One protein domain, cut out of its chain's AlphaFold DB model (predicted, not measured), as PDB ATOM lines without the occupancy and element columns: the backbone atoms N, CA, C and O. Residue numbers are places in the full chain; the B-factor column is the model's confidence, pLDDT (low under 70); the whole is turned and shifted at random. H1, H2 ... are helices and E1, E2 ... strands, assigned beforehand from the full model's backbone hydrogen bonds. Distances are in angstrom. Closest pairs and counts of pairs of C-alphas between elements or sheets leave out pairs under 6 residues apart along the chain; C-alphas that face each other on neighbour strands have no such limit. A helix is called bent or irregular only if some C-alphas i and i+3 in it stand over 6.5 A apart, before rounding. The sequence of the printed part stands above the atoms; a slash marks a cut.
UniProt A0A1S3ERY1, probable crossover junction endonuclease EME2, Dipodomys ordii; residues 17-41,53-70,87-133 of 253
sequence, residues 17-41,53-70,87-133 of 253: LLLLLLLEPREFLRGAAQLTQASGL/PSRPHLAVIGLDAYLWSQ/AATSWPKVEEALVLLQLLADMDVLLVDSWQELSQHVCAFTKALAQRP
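Overview. This is residues 17 to 41, 53 to 70 and 87 to 133 of the 253 residues of the protein "probable crossover junction endonuclease EME2" of Dipodomys ordii (UniProt A0A1S3ERY1). A small sheet of three parallel strands lies in the middle, with H1 standing up from one face and the long helix H4 running over the opposite face. H3 packs crosswise on H1, H2 only grazes the sheet with residues 63 to 64, and residues 123 to 128 of H4 stick out. The printed part has 90 residues, with four named helices and three named strands in the order E1 H1 E2 H2 H3 E3 H4; the sheet's order is E1 E2 E3, and the class is mixed, helices and strands. The whole is flat, spanning 43 by 31 by 16 A, and only just compact, close to loose, with a radius of gyration of the C-alphas of 14.2 A.

Along the chain. E1, residues 19 to 23, begins at C-alpha 19 at (-36.774, 49.421, -28.374). H1, residues 25 to 37, is 18.1 A long. E2, residues 56 to 61, is 16.0 A long, and H2 holds residues 63 to 69. H3, residues 91 to 105, is 20.5 A long and begins at C-alpha 91 at (-29.242, 27.478, -17.133). E3 holds residues 109 to 112. H4, residues 115 to 133, is 28.5 A long and ends at C-alpha 133 at (-36.788, 50.478, -46.540); it is irregular, with C-alphas 130 and 133 7.3 A apart.

Arrangement. E1 and E2 are parallel at 31 degrees, with N 21 and O 57 2.8 A apart, within hydrogen-bond range. E2 and E3 are parallel at 22 degrees, with N 60 and O 110 within range at 2.9 A. H1 is on the sheet over E1 and E2, at a height of 12.6 A; its closest C-alphas to E2 are those of Pro 25 and Val 60, 6.1 A. H4 is on the opposite face at a height of 10.2 A, over E2 and only just over E3, with 3 of its C-alphas there; it runs along the strands, at 13 degrees to E2 on the local plane. H1 and H3 touch, about perpendicular at 74 degrees, closest at the C-alphas of Ala 32 and Ala 97, 5.2 A. H3 is only just not on the sheet, with 4 pairs of C-alphas within 10 A. H3 and H4 are apart. In H1, H2 and H3 every O i to N i+4 pair is within hydrogen-bond range; in H4, 14 of 15 are.

Size, cuts and confidence. The two C-alphas farthest apart, those of Ala 87 and Pro 133, are 45.3 A apart. Residues 42 to 52 are not printed, with 21.1 A between C-alphas 41 and 53, nor are residues 71 to 86, with 10.9 A between C-alphas 70 and 87. Of the links that are printed whole, E1 to H1, E2 to H2, H3 to E3 and E3 to H4 are tight and none is long. The mean pLDDT of the printed part is 87.0; residue 17 and residues 38 to 41, 53 to 54 and 87 to 89 are under 70.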
ATOM      1  N   LEU A  17     -41.207  51.490 -33.478       62.34
ATOM      2  CA  LEU A  17     -40.246  51.996 -32.522       62.34
ATOM      3  C   LEU A  17     -39.617  50.757 -31.901       62.34
ATOM      4  O   LEU A  17     -40.140  50.171 -30.953       62.34
ATOM      5  N   LEU A  18     -38.536  50.306 -32.524       72.25
ATOM      6  CA  LEU A  18     -37.746  49.195 -32.036       72.25
ATOM      7  C   LEU A  18     -36.979  49.667 -30.809       72.25
ATOM      8  O   LEU A  18     -36.109  50.534 -30.890       72.25
ATOM      9  N   LEU A  19     -37.342  49.096 -29.669       83.38
ATOM     10  CA  LEU A  19     -36.774  49.421 -28.374       83.38
ATOM     11  C   LEU A  19     -35.765  48.338 -28.000       83.38
ATOM     12  O   LEU A  19     -36.144  47.182 -27.864       83.38
ATOM     13  N   LEU A  20     -34.493  48.699 -27.828       87.62
ATOM     14  CA  LEU A  20     -33.495  47.810 -27.233       87.62
ATOM     15  C   LEU A  20     -33.412  48.115 -25.736       87.62
ATOM     16  O   LEU A  20     -33.020  49.222 -25.363       87.62
ATOM     17  N   LEU A  21     -33.775  47.153 -24.893       90.38
ATOM     18  CA  LEU A  21     -33.715  47.284 -23.443       90.38
ATOM     19  C   LEU A  21     -32.523  46.494 -22.905       90.38
ATOM     20  O   LEU A  21     -32.515  45.267 -22.937       90.38
ATOM     21  N   LEU A  22     -31.521  47.214 -22.409       93.44
ATOM     22  CA  LEU A  22     -30.383  46.619 -21.721       93.44
ATOM     23  C   LEU A  22     -30.766  46.318 -20.270       93.44
ATOM     24  O   LEU A  22     -31.177  47.224 -19.549       93.44
ATOM     25  N   LEU A  23     -30.613  45.063 -19.860       94.50
ATOM     26  CA  LEU A  23     -30.912  44.577 -18.520       94.50
ATOM     27  C   LEU A  23     -29.635  44.110 -17.825       94.50
ATOM     28  O   LEU A  23     -28.752  43.502 -18.441       94.50
ATOM     29  N   GLU A  24     -29.566  44.333 -16.516       94.00
ATOM     30  CA  GLU A  24     -28.564  43.661 -15.694       94.00
ATOM     31  C   GLU A  24     -28.898  42.161 -15.565       94.00
ATOM     32  O   GLU A  24     -30.078  41.797 -15.487       94.00
ATOM     33  N   PRO A  25     -27.894  41.264 -15.460       93.81
ATOM     34  CA  PRO A  25     -28.129  39.828 -15.282       93.81
ATOM     35  C   PRO A  25     -29.091  39.497 -14.137       93.81
ATOM     36  O   PRO A  25     -29.965  38.645 -14.283       93.81
ATOM     37  N   ARG A  26     -28.985  40.211 -13.010       91.75
ATOM     38  CA  ARG A  26     -29.862  40.004 -11.851       91.75
ATOM     39  C   ARG A  26     -31.322  40.342 -12.156       91.75
ATOM     40  O   ARG A  26     -32.222  39.602 -11.758       91.75
ATOM     41  N   GLU A  27     -31.560  41.454 -12.845       91.88
ATOM     42  CA  GLU A  27     -32.907  41.884 -13.234       91.88
ATOM     43  C   GLU A  27     -33.536  40.890 -14.209       91.88
ATOM     44  O   GLU A  27     -34.696  40.503 -14.040       91.88
ATOM     45  N   PHE A  28     -32.746  40.423 -15.179       93.12
ATOM     46  CA  PHE A  28     -33.172  39.402 -16.126       93.12
ATOM     47  C   PHE A  28     -33.558  38.095 -15.418       93.12
ATOM     48  O   PHE A  28     -34.661  37.584 -15.618       93.12
ATOM     49  N   LEU A  29     -32.700  37.585 -14.530       91.94
ATOM     50  CA  LEU A  29     -32.949  36.332 -13.810       91.94
ATOM     51  C   LEU A  29     -34.172  36.409 -12.894       91.94
ATOM     52  O   LEU A  29     -34.927  35.442 -12.804       91.94
ATOM     53  N   ARG A  30     -34.429  37.562 -12.262       89.69
ATOM     54  CA  ARG A  30     -35.643  37.766 -11.459       89.69
ATOM     55  C   ARG A  30     -36.909  37.644 -12.309       89.69
ATOM     56  O   ARG A  30     -37.852  36.978 -11.887       89.69
ATOM     57  N   GLY A  31     -36.938  38.259 -13.491       89.12
ATOM     58  CA  GLY A  31     -38.077  38.129 -14.406       89.12
ATOM     59  C   GLY A  31     -38.205  36.717 -14.989       89.12
ATOM     60  O   GLY A  31     -39.304  36.169 -15.034       89.12
ATOM     61  N   ALA A  32     -37.086  36.078 -15.337       89.06
ATOM     62  CA  ALA A  32     -37.061  34.692 -15.808       89.06
ATOM     63  C   ALA A  32     -37.618  33.714 -14.757       89.06
ATOM     64  O   ALA A  32     -38.402  32.820 -15.079       89.06
ATOM     65  N   ALA A  33     -37.279  33.913 -13.482       86.50
ATOM     66  CA  ALA A  33     -37.825  33.129 -12.381       86.50
ATOM     67  C   ALA A  33     -39.345  33.323 -12.229       86.50
ATOM     68  O   ALA A  33     -40.059  32.351 -12.012       86.50
ATOM     69  N   GLN A  34     -39.859  34.547 -12.390       85.31
ATOM     70  CA  GLN A  34     -41.305  34.811 -12.348       85.31
ATOM     71  C   GLN A  34     -42.052  34.127 -13.500       85.31
ATOM     72  O   GLN A  34     -43.118  33.555 -13.285       85.31
ATOM     73  N   LEU A  35     -41.470  34.143 -14.703       85.62
ATOM     74  CA  LEU A  35     -42.033  33.483 -15.883       85.62
ATOM     75  C   LEU A  35     -42.108  31.961 -15.726       85.62
ATOM     76  O   LEU A  35     -43.096  31.357 -16.128       85.62
ATOM     77  N   THR A  36     -41.078  31.355 -15.135       83.56
ATOM     78  CA  THR A  36     -40.941  29.891 -15.023       83.56
ATOM     79  C   THR A  36     -41.609  29.299 -13.779       83.56
ATOM     80  O   THR A  36     -41.878  28.104 -13.734       83.56
ATOM     81  N   GLN A  37     -41.917  30.106 -12.757       78.19
ATOM     82  CA  GLN A  37     -42.621  29.649 -11.548       78.19
ATOM     83  C   GLN A  37     -44.149  29.584 -11.704       78.19
ATOM     84  O   GLN A  37     -44.827  28.984 -10.864       78.19
ATOM     85  N   ALA A  38     -44.717  30.188 -12.751       65.81
ATOM     86  CA  ALA A  38     -46.154  30.161 -12.983       65.81
ATOM     87  C   ALA A  38     -46.615  28.729 -13.312       65.81
ATOM     88  O   ALA A  38     -46.232  28.143 -14.319       65.81
ATOM     89  N   SER A  39     -47.474  28.153 -12.464       56.50
ATOM     90  CA  SER A  39     -48.146  26.873 -12.737       56.50
ATOM     91  C   SER A  39     -49.259  27.077 -13.778       56.50
ATOM     92  O   SER A  39     -50.443  27.001 -13.459       56.50
ATOM     93  N   GLY A  40     -48.891  27.437 -15.010       65.31
ATOM     94  CA  GLY A  40     -49.803  27.801 -16.099       65.31
ATOM     95  C   GLY A  40     -49.225  28.889 -17.010       65.31
ATOM     96  O   GLY A  40     -48.098  29.332 -16.816       65.31
ATOM     97  N   LEU A  41     -50.003  29.334 -18.006       62.84
ATOM     98  CA  LEU A  41     -49.600  30.465 -18.846       62.84
ATOM     99  C   LEU A  41     -49.451  31.719 -17.962       62.84
ATOM    100  O   LEU A  41     -50.422  32.069 -17.281       62.84
ATOM    101  N   PRO A  53     -47.215  50.101 -27.394       63.78
ATOM    102  CA  PRO A  53     -47.375  49.147 -28.488       63.78
ATOM    103  C   PRO A  53     -46.042  48.502 -28.913       63.78
ATOM    104  O   PRO A  53     -46.048  47.534 -29.674       63.78
ATOM    105  N   SER A  54     -44.900  49.023 -28.449       69.62
ATOM    106  CA  SER A  54     -43.570  48.542 -28.826       69.62
ATOM    107  C   SER A  54     -43.157  47.307 -28.031       69.62
ATOM    108  O   SER A  54     -43.095  47.339 -26.802       69.62
ATOM    109  N   ARG A  55     -42.777  46.241 -28.742       73.88
ATOM    110  CA  ARG A  55     -42.139  45.055 -28.155       73.88
ATOM    111  C   ARG A  55     -40.631  45.294 -28.035       73.88
ATOM    112  O   ARG A  55     -39.996  45.550 -29.062       73.88
ATOM    113  N   PRO A  56     -40.045  45.253 -26.826       83.38
ATOM    114  CA  PRO A  56     -38.616  45.458 -26.686       83.38
ATOM    115  C   PRO A  56     -37.829  44.226 -27.142       83.38
ATOM    116  O   PRO A  56     -38.202  43.090 -26.863       83.38
ATOM    117  N   HIS A  57     -36.697  44.467 -27.793       87.81
ATOM    118  CA  HIS A  57     -35.607  43.508 -27.889       87.81
ATOM    119  C   HIS A  57     -34.784  43.625 -26.605       87.81
ATOM    120  O   HIS A  57     -34.356  44.724 -26.249       87.81
ATOM    121  N   LEU A  58     -34.602  42.533 -25.868       93.19
ATOM    122  CA  LEU A  58     -33.844  42.562 -24.616       93.19
ATOM    123  C   LEU A  58     -32.364  42.309 -24.897       93.19
ATOM    124  O   LEU A  58     -32.038  41.524 -25.778       93.19
ATOM    125  N   ALA A  59     -31.472  42.927 -24.129       95.62
ATOM    126  CA  ALA A  59     -30.048  42.620 -24.140       95.62
ATOM    127  C   ALA A  59     -29.536  42.407 -22.715       95.62
ATOM    128  O   ALA A  59     -29.861  43.187 -21.823       95.62
ATOM    129  N   VAL A  60     -28.712  41.383 -22.504       96.75
ATOM    130  CA  VAL A  60     -28.080  41.084 -21.210       96.75
ATOM    131  C   VAL A  60     -26.596  40.835 -21.442       96.75
ATOM    132  O   VAL A  60     -26.230  40.024 -22.293       96.75
ATOM    133  N   ILE A  61     -25.739  41.526 -20.685       97.06
ATOM    134  CA  ILE A  61     -24.280  41.372 -20.783       97.06
ATOM    135  C   ILE A  61     -23.771  40.484 -19.646       97.06
ATOM    136  O   ILE A  61     -24.020  40.774 -18.477       97.06
ATOM    137  N   GLY A  62     -23.004  39.447 -19.979       94.81
ATOM    138  CA  GLY A  62     -22.259  38.626 -19.026       94.81
ATOM    139  C   GLY A  62     -23.136  37.738 -18.145       94.81
ATOM    140  O   GLY A  62     -22.779  37.492 -16.992       94.81
ATOM    141  N   LEU A  63     -24.282  37.272 -18.658       94.38
ATOM    142  CA  LEU A  63     -25.192  36.399 -17.910       94.38
ATOM    143  C   LEU A  63     -24.491  35.110 -17.460       94.38
ATOM    144  O   LEU A  63     -24.633  34.708 -16.306       94.38
ATOM    145  N   ASP A  64     -23.679  34.516 -18.331       91.00
ATOM    146  CA  ASP A  64     -22.879  33.331 -18.043       91.00
ATOM    147  C   ASP A  64     -21.956  33.571 -16.860       91.00
ATOM    148  O   ASP A  64     -22.054  32.885 -15.844       91.00
ATOM    149  N   ALA A  65     -21.085  34.575 -16.965       91.25
ATOM    150  CA  ALA A  65     -20.139  34.923 -15.910       91.25
ATOM    151  C   ALA A  65     -20.853  35.216 -14.581       91.25
ATOM    152  O   ALA A  65     -20.372  34.815 -13.518       91.25
ATOM    153  N   TYR A  66     -22.022  35.861 -14.643       91.12
ATOM    154  CA  TYR A  66     -22.857  36.097 -13.476       91.12
ATOM    155  C   TYR A  66     -23.326  34.780 -12.852       91.12
ATOM    156  O   TYR A  66     -23.045  34.550 -11.679       91.12
ATOM    157  N   LEU A  67     -23.952  33.879 -13.617       89.19
ATOM    158  CA  LEU A  67     -24.407  32.572 -13.127       89.19
ATOM    159  C   LEU A  67     -23.257  31.733 -12.552       89.19
ATOM    160  O   LEU A  67     -23.403  31.150 -11.480       89.19
ATOM    161  N   TRP A  68     -22.092  31.740 -13.207       86.81
ATOM    162  CA  TRP A  68     -20.877  31.089 -12.711       86.81
ATOM    163  C   TRP A  68     -20.422  31.643 -11.355       86.81
ATOM    164  O   TRP A  68     -20.041  30.866 -10.482       86.81
ATOM    165  N   SER A  69     -20.495  32.961 -11.146       84.88
ATOM    166  CA  SER A  69     -20.122  33.601  -9.874       84.88
ATOM    167  C   SER A  69     -21.106  33.348  -8.727       84.88
ATOM    168  O   SER A  69     -20.719  33.458  -7.567       84.88
ATOM    169  N   GLN A  70     -22.358  32.998  -9.041       76.88
ATOM    170  CA  GLN A  70     -23.387  32.670  -8.051       76.88
ATOM    171  C   GLN A  70     -23.290  31.221  -7.557       76.88
ATOM    172  O   GLN A  70     -23.956  30.858  -6.588       76.88
ATOM    173  N   ALA A  87     -34.049  31.330  -5.517       51.09
ATOM    174  CA  ALA A  87     -33.815  30.063  -6.190       51.09
ATOM    175  C   ALA A  87     -32.756  30.277  -7.274       51.09
ATOM    176  O   ALA A  87     -33.029  30.964  -8.260       51.09
ATOM    177  N   ALA A  88     -31.565  29.700  -7.074       59.81
ATOM    178  CA  ALA A  88     -30.469  29.740  -8.030       59.81
ATOM    179  C   ALA A  88     -31.036  29.382  -9.407       59.81
ATOM    180  O   ALA A  88     -31.453  28.245  -9.664       59.81
ATOM    181  N   THR A  89     -31.202  30.399 -10.247       67.19
ATOM    182  CA  THR A  89     -31.858  30.239 -11.538       67.19
ATOM    183  C   THR A  89     -30.814  29.612 -12.433       67.19
ATOM    184  O   THR A  89     -29.885  30.272 -12.875       67.19
ATOM    185  N   SER A  90     -30.896  28.294 -12.583       82.38
ATOM    186  CA  SER A  90     -29.948  27.522 -13.373       82.38
ATOM    187  C   SER A  90     -30.176  27.746 -14.867       82.38
ATOM    188  O   SER A  90     -31.256  28.153 -15.292       82.38
ATOM    189  N   TRP A  91     -29.169  27.415 -15.672       88.94
ATOM    190  CA  TRP A  91     -29.242  27.478 -17.133       88.94
ATOM    191  C   TRP A  91     -30.508  26.873 -17.757       88.94
ATOM    192  O   TRP A  91     -31.130  27.557 -18.564       88.94
ATOM    193  N   PRO A  92     -30.977  25.677 -17.346       89.81
ATOM    194  CA  PRO A  92     -32.235  25.130 -17.854       89.81
ATOM    195  C   PRO A  92     -33.449  26.048 -17.646       89.81
ATOM    196  O   PRO A  92     -34.308  26.135 -18.516       89.81
ATOM    197  N   LYS A  93     -33.512  26.775 -16.520       87.38
ATOM    198  CA  LYS A  93     -34.589  27.745 -16.261       87.38
ATOM    199  C   LYS A  93     -34.451  28.998 -17.120       87.38
ATOM    200  O   LYS A  93     -35.453  29.589 -17.506       87.38
ATOM    201  N   VAL A  94     -33.218  29.411 -17.419       91.94
ATOM    202  CA  VAL A  94     -32.962  30.504 -18.365       91.94
ATOM    203  C   VAL A  94     -33.440  30.111 -19.762       91.94
ATOM    204  O   VAL A  94     -34.186  30.870 -20.369       91.94
ATOM    205  N   GLU A  95     -33.085  28.920 -20.248       93.06
ATOM    206  CA  GLU A  95     -33.544  28.412 -21.549       93.06
ATOM    207  C   GLU A  95     -35.073  28.314 -21.620       93.06
ATOM    208  O   GLU A  95     -35.675  28.762 -22.595       93.06
ATOM    209  N   GLU A  96     -35.714  27.797 -20.569       91.38
ATOM    210  CA  GLU A  96     -37.175  27.752 -20.472       91.38
ATOM    211  C   GLU A  96     -37.787  29.157 -20.557       91.38
ATOM    212  O   GLU A  96     -38.714  29.380 -21.337       91.38
ATOM    213  N   ALA A  97     -37.235  30.134 -19.831       91.19
ATOM    214  CA  ALA A  97     -37.696  31.518 -19.891       91.19
ATOM    215  C   ALA A  97     -37.528  32.135 -21.288       91.19
ATOM    216  O   ALA A  97     -38.437  32.821 -21.752       91.19
ATOM    217  N   LEU A  98     -36.414  31.876 -21.983       93.38
ATOM    218  CA  LEU A  98     -36.193  32.340 -23.359       93.38
ATOM    219  C   LEU A  98     -37.243  31.771 -24.323       93.38
ATOM    220  O   LEU A  98     -37.808  32.510 -25.130       93.38
ATOM    221  N   VAL A  99     -37.558  30.479 -24.201       92.25
ATOM    222  CA  VAL A  99     -38.606  29.829 -25.003       92.25
ATOM    223  C   VAL A  99     -39.978  30.433 -24.701       92.25
ATOM    224  O   VAL A  99     -40.737  30.731 -25.624       92.25
ATOM    225  N   LEU A 100     -40.301  30.653 -23.424       90.25
ATOM    226  CA  LEU A 100     -41.562  31.278 -23.024       90.25
ATOM    227  C   LEU A 100     -41.673  32.715 -23.552       90.25
ATOM    228  O   LEU A 100     -42.717  33.081 -24.082       90.25
ATOM    229  N   LEU A 101     -40.607  33.515 -23.480       90.62
ATOM    230  CA  LEU A 101     -40.581  34.870 -24.041       90.62
ATOM    231  C   LEU A 101     -40.836  34.869 -25.551       90.62
ATOM    232  O   LEU A 101     -41.641  35.664 -26.042       90.62
ATOM    233  N   GLN A 102     -40.219  33.940 -26.278       90.88
ATOM    234  CA  GLN A 102     -40.418  33.825 -27.717       90.88
ATOM    235  C   GLN A 102     -41.856  33.409 -28.063       90.88
ATOM    236  O   GLN A 102     -42.480  34.013 -28.932       90.88
ATOM    237  N   LEU A 103     -42.402  32.396 -27.384       88.94
ATOM    238  CA  LEU A 103     -43.724  31.845 -27.706       88.94
ATOM    239  C   LEU A 103     -44.884  32.728 -27.238       88.94
ATOM    240  O   LEU A 103     -45.922  32.765 -27.897       88.94
ATOM    241  N   LEU A 104     -44.735  33.401 -26.095       85.19
ATOM    242  CA  LEU A 104     -45.825  34.142 -25.457       85.19
ATOM    243  C   LEU A 104     -45.822  35.626 -25.798       85.19
ATOM    244  O   LEU A 104     -46.885  36.243 -25.812       85.19
ATOM    245  N   ALA A 105     -44.646  36.197 -26.061       81.88
ATOM    246  CA  ALA A 105     -44.483  37.632 -26.250       81.88
ATOM    247  C   ALA A 105     -43.863  38.035 -27.589       81.88
ATOM    248  O   ALA A 105     -43.820  39.235 -27.866       81.88
ATOM    249  N   ASP A 106     -43.406  37.078 -28.411       85.12
ATOM    250  CA  ASP A 106     -42.653  37.369 -29.642       85.12
ATOM    251  C   ASP A 106     -41.460  38.304 -29.351       85.12
ATOM    252  O   ASP A 106     -41.165  39.245 -30.086       85.12
ATOM    253  N   MET A 107     -40.824  38.081 -28.196       86.94
ATOM    254  CA  MET A 107     -39.665  38.833 -27.736       86.94
ATOM    255  C   MET A 107     -38.398  38.031 -27.978       86.94
ATOM    256  O   MET A 107     -38.318  36.852 -27.637       86.94
ATOM    257  N   ASP A 108     -37.394  38.709 -28.520       85.50
ATOM    258  CA  ASP A 108     -36.057  38.161 -28.706       85.50
ATOM    259  C   ASP A 108     -35.101  38.744 -27.653       85.50
ATOM    260  O   ASP A 108     -35.222  39.919 -27.275       85.50
ATOM    261  N   VAL A 109     -34.165  37.923 -27.177       93.19
ATOM    262  CA  VAL A 109     -33.220  38.252 -26.103       93.19
ATOM    263  C   VAL A 109     -31.797  38.030 -26.596       93.19
ATOM    264  O   VAL A 109     -31.362  36.908 -26.845       93.19
ATOM    265  N   LEU A 110     -31.042  39.117 -26.678       94.81
ATOM    266  CA  LEU A 110     -29.626  39.125 -26.994       94.81
ATOM    267  C   LEU A 110     -28.798  38.889 -25.724       94.81
ATOM    268  O   LEU A 110     -28.611  39.792 -24.909       94.81
ATOM    269  N   LEU A 111     -28.254  37.686 -25.578       95.94
ATOM    270  CA  LEU A 111     -27.230  37.391 -24.578       95.94
ATOM    271  C   LEU A 111     -25.847  37.615 -25.201       95.94
ATOM    272  O   LEU A 111     -25.555  37.071 -26.265       95.94
ATOM    273  N   VAL A 112     -25.017  38.440 -24.565       96.81
ATOM    274  CA  VAL A 112     -23.649  38.756 -25.012       96.81
ATOM    275  C   VAL A 112     -22.691  38.723 -23.834       96.81
ATOM    276  O   VAL A 112     -23.076  39.033 -22.710       96.81
ATOM    277  N   ASP A 113     -21.421  38.422 -24.074       95.62
ATOM    278  CA  ASP A 113     -20.430  38.298 -23.000       95.62
ATOM    279  C   ASP A 113     -19.782  39.637 -22.636       95.62
ATOM    280  O   ASP A 113     -19.189  39.791 -21.566       95.62
ATOM    281  N   SER A 114     -19.873  40.634 -23.520       96.06
ATOM    282  CA  SER A 114     -19.161  41.897 -23.345       96.06
ATOM    283  C   SER A 114     -19.847  43.105 -23.980       96.06
ATOM    284  O   SER A 114     -20.636  43.010 -24.921       96.06
ATOM    285  N   TRP A 115     -19.442  44.292 -23.519       96.50
ATOM    286  CA  TRP A 115     -19.791  45.568 -24.147       96.50
ATOM    287  C   TRP A 115     -19.364  45.654 -25.615       96.50
ATOM    288  O   TRP A 115     -20.029  46.311 -26.416       96.50
ATOM    289  N   GLN A 116     -18.264  44.993 -25.986       97.56
ATOM    290  CA  GLN A 116     -17.793  44.977 -27.366       97.56
ATOM    291  C   GLN A 116     -18.788  44.246 -28.272       97.56
ATOM    292  O   GLN A 116     -19.146  44.774 -29.325       97.56
ATOM    293  N   GLU A 117     -19.274  43.078 -27.864       96.62
ATOM    294  CA  GLU A 117     -20.280  42.322 -28.616       96.62
ATOM    295  C   GLU A 117     -21.601  43.079 -28.719       96.62
ATOM    296  O   GLU A 117     -22.143  43.208 -29.820       96.62
ATOM    297  N   LEU A 118     -22.064  43.684 -27.616       95.25
ATOM    298  CA  LEU A 118     -23.248  44.543 -27.648       95.25
ATOM    299  C   LEU A 118     -23.071  45.689 -28.653       95.25
ATOM    300  O   LEU A 118     -23.955  45.943 -29.466       95.25
ATOM    301  N   SER A 119     -21.916  46.362 -28.644       96.25
ATOM    302  CA  SER A 119     -21.649  47.470 -29.568       96.25
ATOM    303  C   SER A 119     -21.670  47.026 -31.036       96.25
ATOM    304  O   SER A 119     -22.251  47.708 -31.881       96.25
ATOM    305  N   GLN A 120     -21.109  45.852 -31.343       96.31
ATOM    306  CA  GLN A 120     -21.134  45.278 -32.689       96.31
ATOM    307  C   GLN A 120     -22.559  44.947 -33.122       96.31
ATOM    308  O   GLN A 120     -22.935  45.252 -34.258       96.31
ATOM    309  N   HIS A 121     -23.354  44.377 -32.215       93.31
ATOM    310  CA  HIS A 121     -24.757  44.091 -32.464       93.31
ATOM    311  C   HIS A 121     -25.538  45.377 -32.734       93.31
ATOM    312  O   HIS A 121     -26.192  45.467 -33.766       93.31
ATOM    313  N   VAL A 122     -25.413  46.403 -31.887       93.31
ATOM    314  CA  VAL A 122     -26.078  47.702 -32.088       93.31
ATOM    315  C   VAL A 122     -25.694  48.304 -33.440       93.31
ATOM    316  O   VAL A 122     -26.574  48.688 -34.207       93.31
ATOM    317  N   CYS A 123     -24.409  48.311 -33.810       95.38
ATOM    318  CA  CYS A 123     -23.983  48.785 -35.129       95.38
ATOM    319  C   CYS A 123     -24.621  47.990 -36.280       95.38
ATOM    320  O   CYS A 123     -25.078  48.579 -37.265       95.38
ATOM    321  N   ALA A 124     -24.648  46.658 -36.185       93.06
ATOM    322  CA  ALA A 124     -25.261  45.796 -37.191       93.06
ATOM    323  C   ALA A 124     -26.779  46.012 -37.277       93.06
ATOM    324  O   ALA A 124     -27.319  46.115 -38.381       93.06
ATOM    325  N   PHE A 125     -27.440  46.144 -36.130       88.44
ATOM    326  CA  PHE A 125     -28.874  46.351 -35.990       88.44
ATOM    327  C   PHE A 125     -29.287  47.707 -36.564       88.44
ATOM    328  O   PHE A 125     -30.085  47.758 -37.496       88.44
ATOM    329  N   THR A 126     -28.653  48.806 -36.143       91.44
ATOM    330  CA  THR A 126     -28.908  50.148 -36.695       91.44
ATOM    331  C   THR A 126     -28.665  50.193 -38.204       91.44
ATOM    332  O   THR A 126     -29.455  50.779 -38.946       91.44
ATOM    333  N   LYS A 127     -27.617  49.524 -38.701       92.69
ATOM    334  CA  LYS A 127     -27.374  49.401 -40.145       92.69
ATOM    335  C   LYS A 127     -28.484  48.618 -40.847       92.69
ATOM    336  O   LYS A 127     -28.882  48.996 -41.948       92.69
ATOM    337  N   ALA A 128     -28.971  47.533 -40.252       89.50
ATOM    338  CA  ALA A 128     -30.076  46.758 -40.803       89.50
ATOM    339  C   ALA A 128     -31.358  47.597 -40.883       89.50
ATOM    340  O   ALA A 128     -32.009  47.568 -41.927       89.50
ATOM    341  N   LEU A 129     -31.652  48.399 -39.854       87.50
ATOM    342  CA  LEU A 129     -32.786  49.327 -39.830       87.50
ATOM    343  C   LEU A 129     -32.678  50.401 -40.904       87.50
ATOM    344  O   LEU A 129     -33.595  50.549 -41.707       87.50
ATOM    345  N   ALA A 130     -31.527  51.067 -41.008       90.31
ATOM    346  CA  ALA A 130     -31.291  52.064 -42.050       90.31
ATOM    347  C   ALA A 130     -31.434  51.478 -43.470       90.31
ATOM    348  O   ALA A 130     -31.821  52.173 -44.407       90.31
ATOM    349  N   GLN A 131     -31.131  50.188 -43.649       89.25
ATOM    350  CA  GLN A 131     -31.254  49.499 -44.934       89.25
ATOM    351  C   GLN A 131     -32.637  48.887 -45.190       89.25
ATOM    352  O   GLN A 131     -32.902  48.512 -46.335       89.25
ATOM    353  N   ARG A 132     -33.500  48.753 -44.173       87.44
ATOM    354  CA  ARG A 132     -34.791  48.046 -44.263       87.44
ATOM    355  C   ARG A 132     -35.695  48.615 -45.366       87.44
ATOM    356  O   ARG A 132     -36.097  47.806 -46.204       87.44
ATOM    357  N   PRO A 133     -35.919  49.940 -45.488       87.44
ATOM    358  CA  PRO A 133     -36.788  50.478 -46.540       87.44
ATOM    359  C   PRO A 133     -36.260  50.175 -47.948       87.44
ATOM    360  O   PRO A 133     -36.994  49.749 -48.835       87.44
TER     361      PRO A 133